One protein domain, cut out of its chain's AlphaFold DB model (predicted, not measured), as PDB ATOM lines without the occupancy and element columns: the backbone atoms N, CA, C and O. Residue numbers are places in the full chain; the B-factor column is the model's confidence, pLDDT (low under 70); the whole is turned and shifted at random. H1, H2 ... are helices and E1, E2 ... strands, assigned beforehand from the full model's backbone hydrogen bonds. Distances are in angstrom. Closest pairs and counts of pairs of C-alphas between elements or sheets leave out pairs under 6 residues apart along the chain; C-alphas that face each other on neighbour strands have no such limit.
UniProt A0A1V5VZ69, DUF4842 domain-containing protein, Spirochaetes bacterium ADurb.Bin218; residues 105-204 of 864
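Overview. This is residues 105 to 204 of the 864 residues of the protein "DUF4842 domain-containing protein" of Spirochaetes bacterium ADurb.Bin218 (UniProt A0A1V5VZ69). Two sheets make a loose sandwich: the long sheet E4, E7, E8, E9 forms one layer, and the small sheet E1, E6, E5 lies over part of it as the other, its strands running slantwise to the long ones. At one end of the sandwich the hairpin of E2 and E3 and the short helix H1 close off part of the opening; of the strands of the long sheet, E2 comes close to E8 and E9, and H1 comes close to E4 and E7. The printed part has 100 residues, with nine named strands and one named helix in the order E1, E2, E3, H1, E4, E5, E6, E7, E8, E9, and the three sheets, E4 - E7 - E8 - E9, E1 - E6 - E5 and E2 - E3, are antiparallel. The class is mostly strand. The whole is compact, with a radius of gyration of the C-alphas of 12.9 A, and the C-alphas span 35 by 24 by 24 A.

Along the chain. Strand E1 takes residues 106 to 111, begins at C-alpha 106 at (15.214, -37.156, 10.662) and is 15.3 A long from first to last C-alpha. E2 follows at residues 116 to 119 and E3 at residues 122 to 125. Helix H1, residues 126 to 129, comes directly after E3. E4, residues 138 to 143, measures 17.0 A and begins at C-alpha 138 at (10.380, -54.713, -5.462). E5 takes residues 150 to 152 and E6 residues 158 to 160, three residues each. E7, residues 169 to 176, is 22.6 A long, and E8, residues 180 to 188, is 26.1 A long. E9, residues 194 to 203, is the longest strand with 10 residues and 27.1 A, and ends at C-alpha 203 at (4.089, -50.778, -17.593).

Arrangement. The sheet E4 - E7 - E8 - E9 is twisted, with C-alphas up to 5.0 A off its best plane, and its edge strands are E4 and E9. E7, E8 and E9 form a meander, each strand the antiparallel neighbour of the one before, and its two steps are hairpins. E4 and E7 stand at 169 degrees, with N 140 and O 174 at 2.8 A. Between E7 and E8, N 173 and O 184 are 2.8 A apart; between E8 and E9, N 183 and O 200 are 2.9 A apart. Beyond E4, residues 142 to 143 of E4 pair antiparallel with residues 146 to 147. In the sheet E1 - E6 - E5 the inner strand is E6: N 110 and O 158 of E1 and E6 are 2.9 A apart, and N 159 and O 151 of the hairpin E5 and E6 are 2.8 A apart. The two sheets come near at E4 and E5, where the closest C-alphas, those of Ile 141 and Trp 150, are 7.4 A apart, while E1 and E9 are apart. The hairpin E2 and E3 has N 117 and O 124 at 2.9 A, and the closest C-alphas of E2 and E9, those of Ile 119 and Ser 199, are 5.9 A apart. H1 only grazes the sheet E4 - E7 - E8 - E9, with its residues 128 to 129; its closest C-alpha pair with E7 is Tyr 129 and Ile 175, 6.7 A. H1 is too short for any O i to N i+4 pair, and its one O i to N i+3 pair is not within hydrogen-bond range.

Size, cuts and confidence. The two C-alphas farthest apart are those of Ser 135 and Asn 191, 37.8 A. The printed part runs from 105 to 204 without a cut. No link is long; those from H1 to E4, E4 to E5 and E6 to E7 are short, and the others are tight. The mean pLDDT of the printed part is 89.2, and one printed residue, Gly 165, is under 70.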
ATOM      1  N   ASN A 105      17.706 -37.623  14.693       73.81
ATOM      2  CA  ASN A 105      17.696 -38.214  13.364       73.81
ATOM      3  C   ASN A 105      16.355 -37.893  12.701       73.81
ATOM      4  O   ASN A 105      15.297 -38.097  13.299       73.81
ATOM      5  N   TYR A 106      16.400 -37.392  11.474       84.88
ATOM      6  CA  TYR A 106      15.214 -37.156  10.662       84.88
ATOM      7  C   TYR A 106      15.024 -38.307   9.675       84.88
ATOM      8  O   TYR A 106      15.981 -38.943   9.236       84.88
ATOM      9  N   VAL A 107      13.770 -38.583   9.331       90.38
ATOM     10  CA  VAL A 107      13.394 -39.583   8.327       90.38
ATOM     11  C   VAL A 107      12.474 -38.952   7.300       90.38
ATOM     12  O   VAL A 107      11.731 -38.019   7.609       90.38
ATOM     13  N   ILE A 108      12.502 -39.486   6.083       92.94
ATOM     14  CA  ILE A 108      11.570 -39.094   5.025       92.94
ATOM     15  C   ILE A 108      10.421 -40.096   5.039       92.94
ATOM     16  O   ILE A 108      10.648 -41.307   4.975       92.94
ATOM     17  N   LEU A 109       9.194 -39.598   5.136       93.12
ATOM     18  CA  LEU A 109       7.979 -40.399   5.114       93.12
ATOM     19  C   LEU A 109       7.196 -40.092   3.838       93.12
ATOM     20  O   LEU A 109       6.752 -38.965   3.636       93.12
ATOM     21  N   ILE A 110       7.030 -41.103   2.988       95.19
ATOM     22  CA  ILE A 110       6.106 -41.068   1.852       95.19
ATOM     23  C   ILE A 110       4.779 -41.616   2.361       95.19
ATOM     24  O   ILE A 110       4.677 -42.800   2.697       95.19
ATOM     25  N   GLU A 111       3.786 -40.743   2.463       93.19
ATOM     26  CA  GLU A 111       2.522 -41.057   3.116       93.19
ATOM     27  C   GLU A 111       1.554 -41.758   2.160       93.19
ATOM     28  O   GLU A 111       1.293 -41.305   1.042       93.19
ATOM     29  N   ALA A 112       0.988 -42.866   2.632       89.75
ATOM     30  CA  ALA A 112      -0.098 -43.577   1.986       89.75
ATOM     31  C   ALA A 112      -1.438 -43.144   2.594       89.75
ATOM     32  O   ALA A 112      -1.605 -43.082   3.811       89.75
ATOM     33  N   ASN A 113      -2.437 -42.900   1.747       87.69
ATOM     34  CA  ASN A 113      -3.797 -42.606   2.187       87.69
ATOM     35  C   ASN A 113      -4.646 -43.883   2.116       87.69
ATOM     36  O   ASN A 113      -4.899 -44.413   1.030       87.69
ATOM     37  N   ASN A 114      -5.065 -44.398   3.277       84.25
ATOM     38  CA  ASN A 114      -5.752 -45.690   3.411       84.25
ATOM     39  C   ASN A 114      -5.000 -46.842   2.715       84.25
ATOM     40  O   ASN A 114      -5.607 -47.667   2.031       84.25
ATOM     41  N   GLY A 115      -3.670 -46.864   2.851       83.94
ATOM     42  CA  GLY A 115      -2.815 -47.871   2.224       83.94
ATOM     43  C   GLY A 115      -2.617 -47.694   0.716       83.94
ATOM     44  O   GLY A 115      -2.204 -48.647   0.068       83.94
ATOM     45  N   ASN A 116      -2.913 -46.526   0.136       89.94
ATOM     46  CA  ASN A 116      -2.619 -46.239  -1.271       89.94
ATOM     47  C   ASN A 116      -1.651 -45.061  -1.406       89.94
ATOM     48  O   ASN A 116      -1.880 -43.999  -0.826       89.94
ATOM     49  N   LEU A 117      -0.602 -45.240  -2.204       91.75
ATOM     50  CA  LEU A 117       0.277 -44.161  -2.646       91.75
ATOM     51  C   LEU A 117      -0.314 -43.528  -3.905       91.75
ATOM     52  O   LEU A 117      -0.691 -44.247  -4.826       91.75
ATOM     53  N   SER A 118      -0.378 -42.200  -3.960       90.00
ATOM     54  CA  SER A 118      -0.736 -41.484  -5.188       90.00
ATOM     55  C   SER A 118       0.529 -41.240  -6.008       90.00
ATOM     56  O   SER A 118       1.360 -40.449  -5.580       90.00
ATOM     57  N   ILE A 119       0.720 -41.907  -7.144       90.44
ATOM     58  CA  ILE A 119       1.903 -41.720  -8.003       90.44
ATOM     59  C   ILE A 119       1.429 -41.557  -9.439       90.44
ATOM     60  O   ILE A 119       0.702 -42.410  -9.930       90.44
ATOM     61  N   ASN A 120       1.836 -40.474 -10.101       89.00
ATOM     62  CA  ASN A 120       1.493 -40.166 -11.489       89.00
ATOM     63  C   ASN A 120      -0.014 -40.292 -11.801       89.00
ATOM     64  O   ASN A 120      -0.419 -40.929 -12.769       89.00
ATOM     65  N   ASN A 121      -0.862 -39.730 -10.930       85.38
ATOM     66  CA  ASN A 121      -2.327 -39.817 -11.017       85.38
ATOM     67  C   ASN A 121      -2.897 -41.251 -10.883       85.38
ATOM     68  O   ASN A 121      -4.068 -41.484 -11.180       85.38
ATOM     69  N   GLU A 122      -2.118 -42.202 -10.357       89.62
ATOM     70  CA  GLU A 122      -2.561 -43.555  -9.998       89.62
ATOM     71  C   GLU A 122      -2.639 -43.760  -8.483       89.62
ATOM     72  O   GLU A 122      -1.810 -43.250  -7.730       89.62
ATOM     73  N   TYR A 123      -3.585 -44.594  -8.036       89.69
ATOM     74  CA  TYR A 123      -3.575 -45.162  -6.687       89.69
ATOM     75  C   TYR A 123      -2.842 -46.506  -6.682       89.69
ATOM     76  O   TYR A 123      -3.374 -47.522  -7.131       89.69
ATOM     77  N   VAL A 124      -1.639 -46.530  -6.116       90.44
ATOM     78  CA  VAL A 124      -0.847 -47.750  -5.935       90.44
ATOM     79  C   VAL A 124      -1.156 -48.335  -4.562       90.44
ATOM     80  O   VAL A 124      -0.780 -47.767  -3.541       90.44
ATOM     81  N   SER A 125      -1.852 -49.470  -4.519       90.19
ATOM     82  CA  SER A 125      -2.229 -50.118  -3.256       90.19
ATOM     83  C   SER A 125      -1.044 -50.792  -2.561       90.19
ATOM     84  O   SER A 125      -0.210 -51.421  -3.213       90.19
ATOM     85  N   GLN A 126      -1.018 -50.767  -1.227       89.31
ATOM     86  CA  GLN A 126      -0.040 -51.460  -0.379       89.31
ATOM     87  C   GLN A 126       0.022 -52.959  -0.668       89.31
ATOM     88  O   GLN A 126       1.091 -53.557  -0.574       89.31
ATOM     89  N   ASN A 127      -1.087 -53.577  -1.082       89.44
ATOM     90  CA  ASN A 127      -1.082 -54.978  -1.503       89.44
ATOM     91  C   ASN A 127      -0.249 -55.218  -2.770       89.44
ATOM     92  O   ASN A 127       0.249 -56.324  -2.954       89.44
ATOM     93  N   SER A 128      -0.067 -54.194  -3.606       90.38
ATOM     94  CA  SER A 128       0.691 -54.266  -4.855       90.38
ATOM     95  C   SER A 128       2.184 -54.013  -4.656       90.38
ATOM     96  O   SER A 128       2.980 -54.707  -5.282       90.38
ATOM     97  N   TYR A 129       2.578 -53.056  -3.802       90.88
ATOM     98  CA  TYR A 129       3.992 -52.680  -3.609       90.88
ATOM     99  C   TYR A 129       4.662 -53.295  -2.371       90.88
ATOM    100  O   TYR A 129       5.888 -53.265  -2.255       90.88
ATOM    101  N   ASN A 130       3.903 -53.876  -1.436       89.81
ATOM    102  CA  ASN A 130       4.485 -54.581  -0.299       89.81
ATOM    103  C   ASN A 130       4.796 -56.037  -0.669       89.81
ATOM    104  O   ASN A 130       3.896 -56.830  -0.948       89.81
ATOM    105  N   ARG A 131       6.076 -56.418  -0.586       88.31
ATOM    106  CA  ARG A 131       6.540 -57.777  -0.898       88.31
ATOM    107  C   ARG A 131       5.909 -58.868  -0.027       88.31
ATOM    108  O   ARG A 131       5.856 -60.023  -0.441       88.31
ATOM    109  N   ALA A 132       5.424 -58.517   1.164       86.56
ATOM    110  CA  ALA A 132       4.674 -59.441   2.011       86.56
ATOM    111  C   ALA A 132       3.341 -59.885   1.372       86.56
ATOM    112  O   ALA A 132       2.891 -60.998   1.635       86.56
ATOM    113  N   ASN A 133       2.750 -59.043   0.515       88.38
ATOM    114  CA  ASN A 133       1.435 -59.247  -0.099       88.38
ATOM    115  C   ASN A 133       1.524 -59.586  -1.600       88.38
ATOM    116  O   ASN A 133       0.690 -60.332  -2.106       88.38
ATOM    117  N   ASN A 134       2.559 -59.099  -2.297       90.69
ATOM    118  CA  ASN A 134       2.841 -59.398  -3.702       90.69
ATOM    119  C   ASN A 134       4.291 -59.877  -3.875       90.69
ATOM    120  O   ASN A 134       5.239 -59.111  -3.712       90.69
ATOM    121  N   SER A 135       4.484 -61.140  -4.265       90.75
ATOM    122  CA  SER A 135       5.821 -61.734  -4.420       90.75
ATOM    123  C   SER A 135       6.678 -61.090  -5.513       90.75
ATOM    124  O   SER A 135       7.902 -61.246  -5.480       90.75
ATOM    125  N   TYR A 136       6.051 -60.398  -6.467       89.38
ATOM    126  CA  TYR A 136       6.721 -59.689  -7.555       89.38
ATOM    127  C   TYR A 136       7.120 -58.261  -7.179       89.38
ATOM    128  O   TYR A 136       7.908 -57.654  -7.899       89.38
ATOM    129  N   ALA A 137       6.634 -57.739  -6.047       91.69
ATOM    130  CA  ALA A 137       6.927 -56.378  -5.639       91.69
ATOM    131  C   ALA A 137       8.404 -56.190  -5.262       91.69
ATOM    132  O   ALA A 137       8.972 -56.963  -4.476       91.69
ATOM    133  N   GLN A 138       9.019 -55.131  -5.786       92.62
ATOM    134  CA  GLN A 138      10.380 -54.713  -5.462       92.62
ATOM    135  C   GLN A 138      10.410 -53.209  -5.217       92.62
ATOM    136  O   GLN A 138       9.869 -52.447  -6.004       92.62
ATOM    137  N   ILE A 139      11.078 -52.772  -4.151       93.81
ATOM    138  CA  ILE A 139      11.337 -51.351  -3.911       93.81
ATOM    139  C   ILE A 139      12.841 -51.152  -3.786       93.81
ATOM    140  O   ILE A 139      13.518 -51.863  -3.037       93.81
ATOM    141  N   LYS A 140      13.369 -50.180  -4.525       93.38
ATOM    142  CA  LYS A 140      14.766 -49.762  -4.466       93.38
ATOM    143  C   LYS A 140      14.826 -48.256  -4.259       93.38
ATOM    144  O   LYS A 140      14.389 -47.497  -5.118       93.38
ATOM    145  N   ILE A 141      15.411 -47.850  -3.137       94.25
ATOM    146  CA  ILE A 141      15.585 -46.444  -2.776       94.25
ATOM    147  C   ILE A 141      17.070 -46.126  -2.757       94.25
ATOM    148  O   ILE A 141      17.851 -46.807  -2.084       94.25
ATOM    149  N   THR A 142      17.456 -45.107  -3.516       91.38
ATOM    150  CA  THR A 142      18.834 -44.624  -3.563       91.38
ATOM    151  C   THR A 142      18.902 -43.133  -3.323       91.38
ATOM    152  O   THR A 142      18.100 -42.400  -3.885       91.38
ATOM    153  N   GLU A 143      19.914 -42.689  -2.598       90.56
ATOM    154  CA  GLU A 143      20.292 -41.289  -2.467       90.56
ATOM    155  C   GLU A 143      21.617 -41.092  -3.196       90.56
ATOM    156  O   GLU A 143      22.593 -41.797  -2.918       90.56
ATOM    157  N   ASN A 144      21.660 -40.192  -4.180       79.69
ATOM    158  CA  ASN A 144      22.869 -39.957  -4.980       79.69
ATOM    159  C   ASN A 144      23.506 -41.269  -5.515       79.69
ATOM    160  O   ASN A 144      24.726 -41.415  -5.574       79.69
ATOM    161  N   SER A 145      22.662 -42.236  -5.913       77.06
ATOM    162  CA  SER A 145      23.003 -43.604  -6.366       77.06
ATOM    163  C   SER A 145      23.447 -44.623  -5.300       77.06
ATOM    164  O   SER A 145      23.677 -45.785  -5.640       77.06
ATOM    165  N   ASN A 146      23.514 -44.255  -4.019       84.38
ATOM    166  CA  ASN A 146      23.802 -45.182  -2.921       84.38
ATOM    167  C   ASN A 146      22.504 -45.727  -2.316       84.38
ATOM    168  O   ASN A 146      21.558 -44.977  -2.116       84.38
ATOM    169  N   SER A 147      22.438 -47.028  -2.022       88.38
ATOM    170  CA  SER A 147      21.241 -47.632  -1.419       88.38
ATOM    171  C   SER A 147      21.007 -47.092  -0.010       88.38
ATOM    172  O   SER A 147      21.921 -47.123   0.812       88.38
ATOM    173  N   VAL A 148      19.771 -46.692   0.281       89.06
ATOM    174  CA  VAL A 148      19.376 -46.172   1.598       89.06
ATOM    175  C   VAL A 148      18.457 -47.176   2.300       89.06
ATOM    176  O   VAL A 148      17.623 -47.789   1.627       89.06
ATOM    177  N   PRO A 149      18.592 -47.398   3.619       90.38
ATOM    178  CA  PRO A 149      17.634 -48.182   4.392       90.38
ATOM    179  C   PRO A 149      16.214 -47.606   4.332       90.38
ATOM    180  O   PRO A 149      16.009 -46.396   4.415       90.38
ATOM    181  N   TRP A 150      15.217 -48.482   4.233       93.44
ATOM    182  CA  TRP A 150      13.807 -48.101   4.253       93.44
ATOM    183  C   TRP A 150      12.930 -49.224   4.822       93.44
ATOM    184  O   TRP A 150      13.351 -50.380   4.900       93.44
ATOM    185  N   SER A 151      11.705 -48.884   5.220       91.25
ATOM    186  CA  SER A 151      10.685 -49.818   5.717       91.25
ATOM    187  C   SER A 151       9.278 -49.378   5.308       91.25
ATOM    188  O   SER A 151       9.055 -48.190   5.092       91.25
ATOM    189  N   ILE A 152       8.326 -50.313   5.260       91.00
ATOM    190  CA  ILE A 152       6.892 -50.022   5.102       91.00
ATOM    191  C   ILE A 152       6.204 -50.261   6.447       91.00
ATOM    192  O   ILE A 152       6.451 -51.296   7.066       91.00
ATOM    193  N   ASP A 153       5.360 -49.331   6.892       88.56
ATOM    194  CA  ASP A 153       4.546 -49.512   8.101       88.56
ATOM    195  C   ASP A 153       3.177 -50.166   7.819       88.56
ATOM    196  O   ASP A 153       2.790 -50.391   6.669       88.56
ATOM    197  N   ASP A 154       2.420 -50.469   8.879       85.31
ATOM    198  CA  ASP A 154       1.098 -51.108   8.782       85.31
ATOM    199  C   ASP A 154       0.057 -50.246   8.043       85.31
ATOM    200  O   ASP A 154      -0.936 -50.776   7.550       85.31
ATOM    201  N   SER A 155       0.281 -48.931   7.941       86.12
ATOM    202  CA  SER A 155      -0.590 -48.000   7.207       86.12
ATOM    203  C   SER A 155      -0.196 -47.857   5.732       86.12
ATOM    204  O   SER A 155      -0.907 -47.207   4.966       86.12
ATOM    205  N   GLY A 156       0.913 -48.480   5.320       87.38
ATOM    206  CA  GLY A 156       1.435 -48.444   3.959       87.38
ATOM    207  C   GLY A 156       2.446 -47.337   3.696       87.38
ATOM    208  O   GLY A 156       2.934 -47.255   2.570       87.38
ATOM    209  N   ASN A 157       2.807 -46.526   4.689       92.06
ATOM    210  CA  ASN A 157       3.781 -45.457   4.489       92.06
ATOM    211  C   ASN A 157       5.173 -46.044   4.244       92.06
ATOM    212  O   ASN A 157       5.564 -47.017   4.895       92.06
ATOM    213  N   ILE A 158       5.941 -45.428   3.344       94.31
ATOM    214  CA  ILE A 158       7.347 -45.781   3.122       94.31
ATOM    215  C   ILE A 158       8.209 -44.822   3.940       94.31
ATOM    216  O   ILE A 158       8.248 -43.623   3.670       94.31
ATOM    217  N   LYS A 159       8.917 -45.359   4.935       93.50
ATOM    218  CA  LYS A 159       9.875 -44.634   5.774       93.50
ATOM    219  C   LYS A 159      11.290 -44.863   5.250       93.50
ATOM    220  O   LYS A 159      11.735 -46.008   5.207       93.50
ATOM    221  N   ILE A 160      11.997 -43.795   4.895       93.44
ATOM    222  CA  ILE A 160      13.399 -43.803   4.454       93.44
ATOM    223  C   ILE A 160      14.268 -43.293   5.605       93.44
ATOM    224  O   ILE A 160      13.974 -42.246   6.183       93.44
ATOM    225  N   VAL A 161      15.329 -44.032   5.932       87.88
ATOM    226  CA  VAL A 161      16.251 -43.720   7.033       87.88
ATOM    227  C   VAL A 161      17.654 -43.499   6.460       87.88
ATOM    228  O   VAL A 161      18.349 -44.483   6.189       87.88
ATOM    229  N   PRO A 162      18.078 -42.240   6.245       81.69
ATOM    230  CA  PRO A 162      19.425 -41.925   5.774       81.69
ATOM    231  C   PRO A 162      20.501 -42.442   6.732       81.69
ATOM    232  O   PRO A 162      20.334 -42.428   7.952       81.69
ATOM    233  N   ALA A 163      21.612 -42.934   6.183       70.12
ATOM    234  CA  ALA A 163      22.644 -43.612   6.971       70.12
ATOM    235  C   ALA A 163      23.531 -42.653   7.787       70.12
ATOM    236  O   ALA A 163      24.170 -43.087   8.746       70.12
ATOM    237  N   ASP A 164      23.588 -41.378   7.405       72.12
ATOM    238  CA  ASP A 164      24.380 -40.325   8.048       72.12
ATOM    239  C   ASP A 164      23.548 -39.409   8.969       72.12
ATOM    240  O   ASP A 164      24.103 -38.497   9.578       72.12
ATOM    241  N   GLY A 165      22.240 -39.674   9.100       69.81
ATOM    242  CA  GLY A 165      21.303 -38.892   9.912       69.81
ATOM    243  C   GLY A 165      20.808 -37.598   9.254       69.81
ATOM    244  O   GLY A 165      19.892 -36.971   9.791       69.81
ATOM    245  N   SER A 166      21.355 -37.217   8.092       83.38
ATOM    246  CA  SER A 166      20.901 -36.074   7.302       83.38
ATOM    247  C   SER A 166      19.874 -36.520   6.269       83.38
ATOM    248  O   SER A 166      20.093 -37.479   5.541       83.38
ATOM    249  N   VAL A 167      18.748 -35.814   6.171       86.94
ATOM    250  CA  VAL A 167      17.759 -36.060   5.108       86.94
ATOM    251  C   VAL A 167      18.011 -35.225   3.855       86.94
ATOM    252  O   VAL A 167      17.369 -35.494   2.849       86.94
ATOM    253  N   GLU A 168      18.914 -34.238   3.884       90.19
ATOM    254  CA  GLU A 168      19.222 -33.386   2.725       90.19
ATOM    255  C   GLU A 168      19.804 -34.222   1.578       90.19
ATOM    256  O   GLU A 168      20.815 -34.895   1.748       90.19
ATOM    257  N   GLY A 169      19.189 -34.161   0.396       89.12
ATOM    258  CA  GLY A 169      19.653 -34.921  -0.760       89.12
ATOM    259  C   GLY A 169      18.572 -35.208  -1.799       89.12
ATOM    260  O   GLY A 169      17.413 -34.807  -1.666       89.12
ATOM    261  N   THR A 170      18.972 -35.922  -2.853       91.50
ATOM    262  CA  THR A 170      18.083 -36.401  -3.919       91.50
ATOM    263  C   THR A 170      17.896 -37.907  -3.795       91.50
ATOM    264  O   THR A 170      18.840 -38.681  -3.987       91.50
ATOM    265  N   TYR A 171      16.660 -38.316  -3.528       93.19
ATOM    266  CA  TYR A 171      16.248 -39.699  -3.342       93.19
ATOM    267  C   TYR A 171      15.453 -40.169  -4.551       93.19
ATOM    268  O   TYR A 171      14.431 -39.584  -4.900       93.19
ATOM    269  N   THR A 172      15.890 -41.258  -5.170       92.62
ATOM    270  CA  THR A 172      15.143 -41.955  -6.217       92.62
ATOM    271  C   THR A 172      14.519 -43.209  -5.627       92.62
ATOM    272  O   THR A 172      15.230 -44.104  -5.164       92.62
ATOM    273  N   VAL A 173      13.193 -43.277  -5.655       94.06
ATOM    274  CA  VAL A 173      12.389 -44.403  -5.178       94.06
ATOM    275  C   VAL A 173      11.815 -45.102  -6.400       94.06
ATOM    276  O   VAL A 173      10.963 -44.552  -7.089       94.06
ATOM    277  N   ASN A 174      12.301 -46.309  -6.670       92.31
ATOM    278  CA  ASN A 174      11.784 -47.171  -7.727       92.31
ATOM    279  C   ASN A 174      10.922 -48.252  -7.081       92.31
ATOM    280  O   ASN A 174      11.414 -48.981  -6.214       92.31
ATOM    281  N   ILE A 175       9.661 -48.349  -7.485       94.00
ATOM    282  CA  ILE A 175       8.706 -49.350  -7.010       94.00
ATOM    283  C   ILE A 175       8.253 -50.162  -8.221       94.00
ATOM    284  O   ILE A 175       7.583 -49.639  -9.101       94.00
ATOM    285  N   SER A 176       8.574 -51.448  -8.233       92.88
ATOM    286  CA  SER A 176       8.045 -52.423  -9.181       92.88
ATOM    287  C   SER A 176       6.934 -53.216  -8.513       92.88
ATOM    288  O   SER A 176       7.094 -53.686  -7.385       92.88
ATOM    289  N   THR A 177       5.819 -53.402  -9.207       93.12
ATOM    290  CA  THR A 177       4.715 -54.285  -8.788       93.12
ATOM    291  C   THR A 177       4.705 -55.612  -9.552       93.12
ATOM    292  O   THR A 177       3.866 -56.474  -9.289       93.12
ATOM    293  N   GLY A 178       5.639 -55.794 -10.490       89.56
ATOM    294  CA  GLY A 178       5.683 -56.898 -11.449       89.56
ATOM    295  C   GLY A 178       5.032 -56.566 -12.794       89.56
ATOM    296  O   GLY A 178       5.560 -56.973 -13.824       89.56
ATOM    297  N   GLU A 179       3.921 -55.823 -12.792       89.62
ATOM    298  CA  GLU A 179       3.226 -55.389 -14.019       89.62
ATOM    299  C   GLU A 179       3.472 -53.910 -14.356       89.62
ATOM    300  O   GLU A 179       3.369 -53.513 -15.517       89.62
ATOM    301  N   ARG A 180       3.787 -53.090 -13.346       92.94
ATOM    302  CA  ARG A 180       4.056 -51.653 -13.480       92.94
ATOM    303  C   ARG A 180       5.258 -51.237 -12.644       92.94
ATOM    304  O   ARG A 180       5.452 -51.749 -11.534       92.94
ATOM    305  N   GLU A 181       6.003 -50.280 -13.175       92.38
ATOM    306  CA  GLU A 181       7.102 -49.573 -12.528       92.38
ATOM    307  C   GLU A 181       6.655 -48.152 -12.172       92.38
ATOM    308  O   GLU A 181       5.965 -47.485 -12.944       92.38
ATOM    309  N   TYR A 182       7.080 -47.680 -11.007       92.94
ATOM    310  CA  TYR A 182       6.824 -46.337 -10.503       92.94
ATOM    311  C   TYR A 182       8.148 -45.714 -10.076       92.94
ATOM    312  O   TYR A 182       8.930 -46.343  -9.357       92.94
ATOM    313  N   VAL A 183       8.392 -44.469 -10.482       91.00
ATOM    314  CA  VAL A 183       9.613 -43.733 -10.145       91.00
ATOM    315  C   VAL A 183       9.247 -42.400  -9.511       91.00
ATOM    316  O   VAL A 183       8.585 -41.562 -10.124       91.00
ATOM    317  N   LEU A 184       9.722 -42.194  -8.285       92.62
ATOM    318  CA  LEU A 184       9.648 -40.920  -7.581       92.62
ATOM    319  C   LEU A 184      11.058 -40.367  -7.383       92.62
ATOM    320  O   LEU A 184      11.943 -41.083  -6.913       92.62
ATOM    321  N   VAL A 185      11.258 -39.089  -7.693       91.12
ATOM    322  CA  VAL A 185      12.464 -38.349  -7.309       91.12
ATOM    323  C   VAL A 185      12.064 -37.296  -6.290       91.12
ATOM    324  O   VAL A 185      11.248 -36.420  -6.567       91.12
ATOM    325  N   ILE A 186      12.622 -37.422  -5.094       93.50
ATOM    326  CA  ILE A 186      12.340 -36.579  -3.939       93.50
ATOM    327  C   ILE A 186      13.607 -35.787  -3.646       93.50
ATOM    328  O   ILE A 186      14.661 -36.368  -3.399       93.50
ATOM    329  N   ASN A 187      13.499 -34.467  -3.660       91.50
ATOM    330  CA  ASN A 187      14.553 -33.565  -3.229       91.50
ATOM    331  C   ASN A 187      14.201 -33.014  -1.856       91.50
ATOM    332  O   ASN A 187      13.103 -32.494  -1.658       91.50
ATOM    333  N   VAL A 188      15.146 -33.112  -0.934       91.81
ATOM    334  CA  VAL A 188      15.069 -32.484   0.381       91.81
ATOM    335  C   VAL A 188      16.183 -31.454   0.461       91.81
ATOM    336  O   VAL A 188      17.344 -31.791   0.222       91.81
ATOM    337  N   ASP A 189      15.833 -30.199   0.737       88.62
ATOM    338  CA  ASP A 189      16.816 -29.126   0.902       88.62
ATOM    339  C   ASP A 189      17.398 -29.082   2.327       88.62
ATOM    340  O   ASP A 189      16.917 -29.758   3.238       88.62
ATOM    341  N   GLY A 190      18.424 -28.251   2.544       84.31
ATOM    342  CA  GLY A 190      19.055 -28.073   3.859       84.31
ATOM    343  C   GLY A 190      18.150 -27.480   4.955       84.31
ATOM    344  O   GLY A 190      18.584 -27.360   6.097       84.31
ATOM    345  N   ASN A 191      16.901 -27.110   4.636       86.81
ATOM    346  CA  ASN A 191      15.878 -26.694   5.602       86.81
ATOM    347  C   ASN A 191      14.835 -27.796   5.863       86.81
ATOM    348  O   ASN A 191      13.794 -27.515   6.464       86.81
ATOM    349  N   ASN A 192      15.086 -29.033   5.415       86.88
ATOM    350  CA  ASN A 192      14.155 -30.164   5.464       86.88
ATOM    351  C   ASN A 192      12.854 -29.941   4.667       86.88
ATOM    352  O   ASN A 192      11.851 -30.618   4.911       86.88
ATOM    353  N   SER A 193      12.850 -29.005   3.714       89.31
ATOM    354  CA  SER A 193      11.724 -28.813   2.803       89.31
ATOM    355  C   SER A 193      11.767 -29.868   1.707       89.31
ATOM    356  O   SER A 193      12.813 -30.106   1.101       89.31
ATOM    357  N   VAL A 194      10.624 -30.495   1.439       92.00
ATOM    358  CA  VAL A 194      10.516 -31.606   0.493       92.00
ATOM    359  C   VAL A 194       9.871 -31.144  -0.804       92.00
ATOM    360  O   VAL A 194       8.836 -30.484  -0.799       92.00
ATOM    361  N   THR A 195      10.455 -31.537  -1.931       91.25
ATOM    362  CA  THR A 195       9.863 -31.378  -3.261       91.25
ATOM    363  C   THR A 195       9.936 -32.698  -4.016       91.25
ATOM    364  O   THR A 195      11.014 -33.266  -4.177       91.25
ATOM    365  N   VAL A 196       8.804 -33.177  -4.530       90.44
ATOM    366  CA  VAL A 196       8.778 -34.301  -5.475       90.44
ATOM    367  C   VAL A 196       8.998 -33.735  -6.877       90.44
ATOM    368  O   VAL A 196       8.124 -33.071  -7.423       90.44
ATOM    369  N   THR A 197      10.188 -33.942  -7.440       87.56
ATOM    370  CA  THR A 197      10.591 -33.401  -8.752       87.56
ATOM    371  C   THR A 197      10.329 -34.357  -9.908       87.56
ATOM    372  O   THR A 197      10.370 -33.957 -11.068       87.56
ATOM    373  N   THR A 198      10.041 -35.621  -9.616       88.25
ATOM    374  CA  THR A 198       9.582 -36.601 -10.604       88.25
ATOM    375  C   THR A 198       8.589 -37.529  -9.932       88.25
ATOM    376  O   THR A 198       8.835 -37.991  -8.818       88.25
ATOM    377  N   SER A 199       7.476 -37.796 -10.604       91.31
ATOM    378  CA  SER A 199       6.472 -38.766 -10.188       91.31
ATOM    379  C   SER A 199       5.858 -39.349 -11.444       91.31
ATOM    380  O   SER A 199       4.997 -38.726 -12.054       91.31
ATOM    381  N   ILE A 200       6.388 -40.493 -11.862       90.81
ATOM    382  CA  ILE A 200       6.052 -41.128 -13.134       90.81
ATOM    383  C   ILE A 200       5.778 -42.611 -12.934       90.81
ATOM    384  O   ILE A 200       6.241 -43.226 -11.966       90.81
ATOM    385  N   SER A 201       5.056 -43.192 -13.879       92.38
ATOM    386  CA  SER A 201       4.742 -44.614 -13.906       92.38
ATOM    387  C   SER A 201       4.623 -45.111 -15.337       92.38
ATOM    388  O   SER A 201       4.348 -44.344 -16.257       92.38
ATOM    389  N   TYR A 202       4.886 -46.397 -15.530       91.94
ATOM    390  CA  TYR A 202       4.757 -47.055 -16.826       91.94
ATOM    391  C   TYR A 202       4.660 -48.580 -16.645       91.94
ATOM    392  O   TYR A 202       5.099 -49.117 -15.622       91.94
ATOM    393  N   PRO A 203       4.092 -49.318 -17.616       92.62
ATOM    394  CA  PRO A 203       4.089 -50.778 -17.593       92.62
ATOM    395  C   PRO A 203       5.512 -51.350 -17.570       92.62
ATOM    396  O   PRO A 203       6.414 -50.824 -18.226       92.62
ATOM    397  N   THR A 204       5.720 -52.457 -16.857       90.25
ATOM    398  CA  THR A 204       7.022 -53.138 -16.816       90.25
ATOM    399  C   THR A 204       7.465 -53.546 -18.229       90.25
ATOM    400  O   THR A 204       6.685 -54.103 -19.003       90.25
TER     401      THR A 204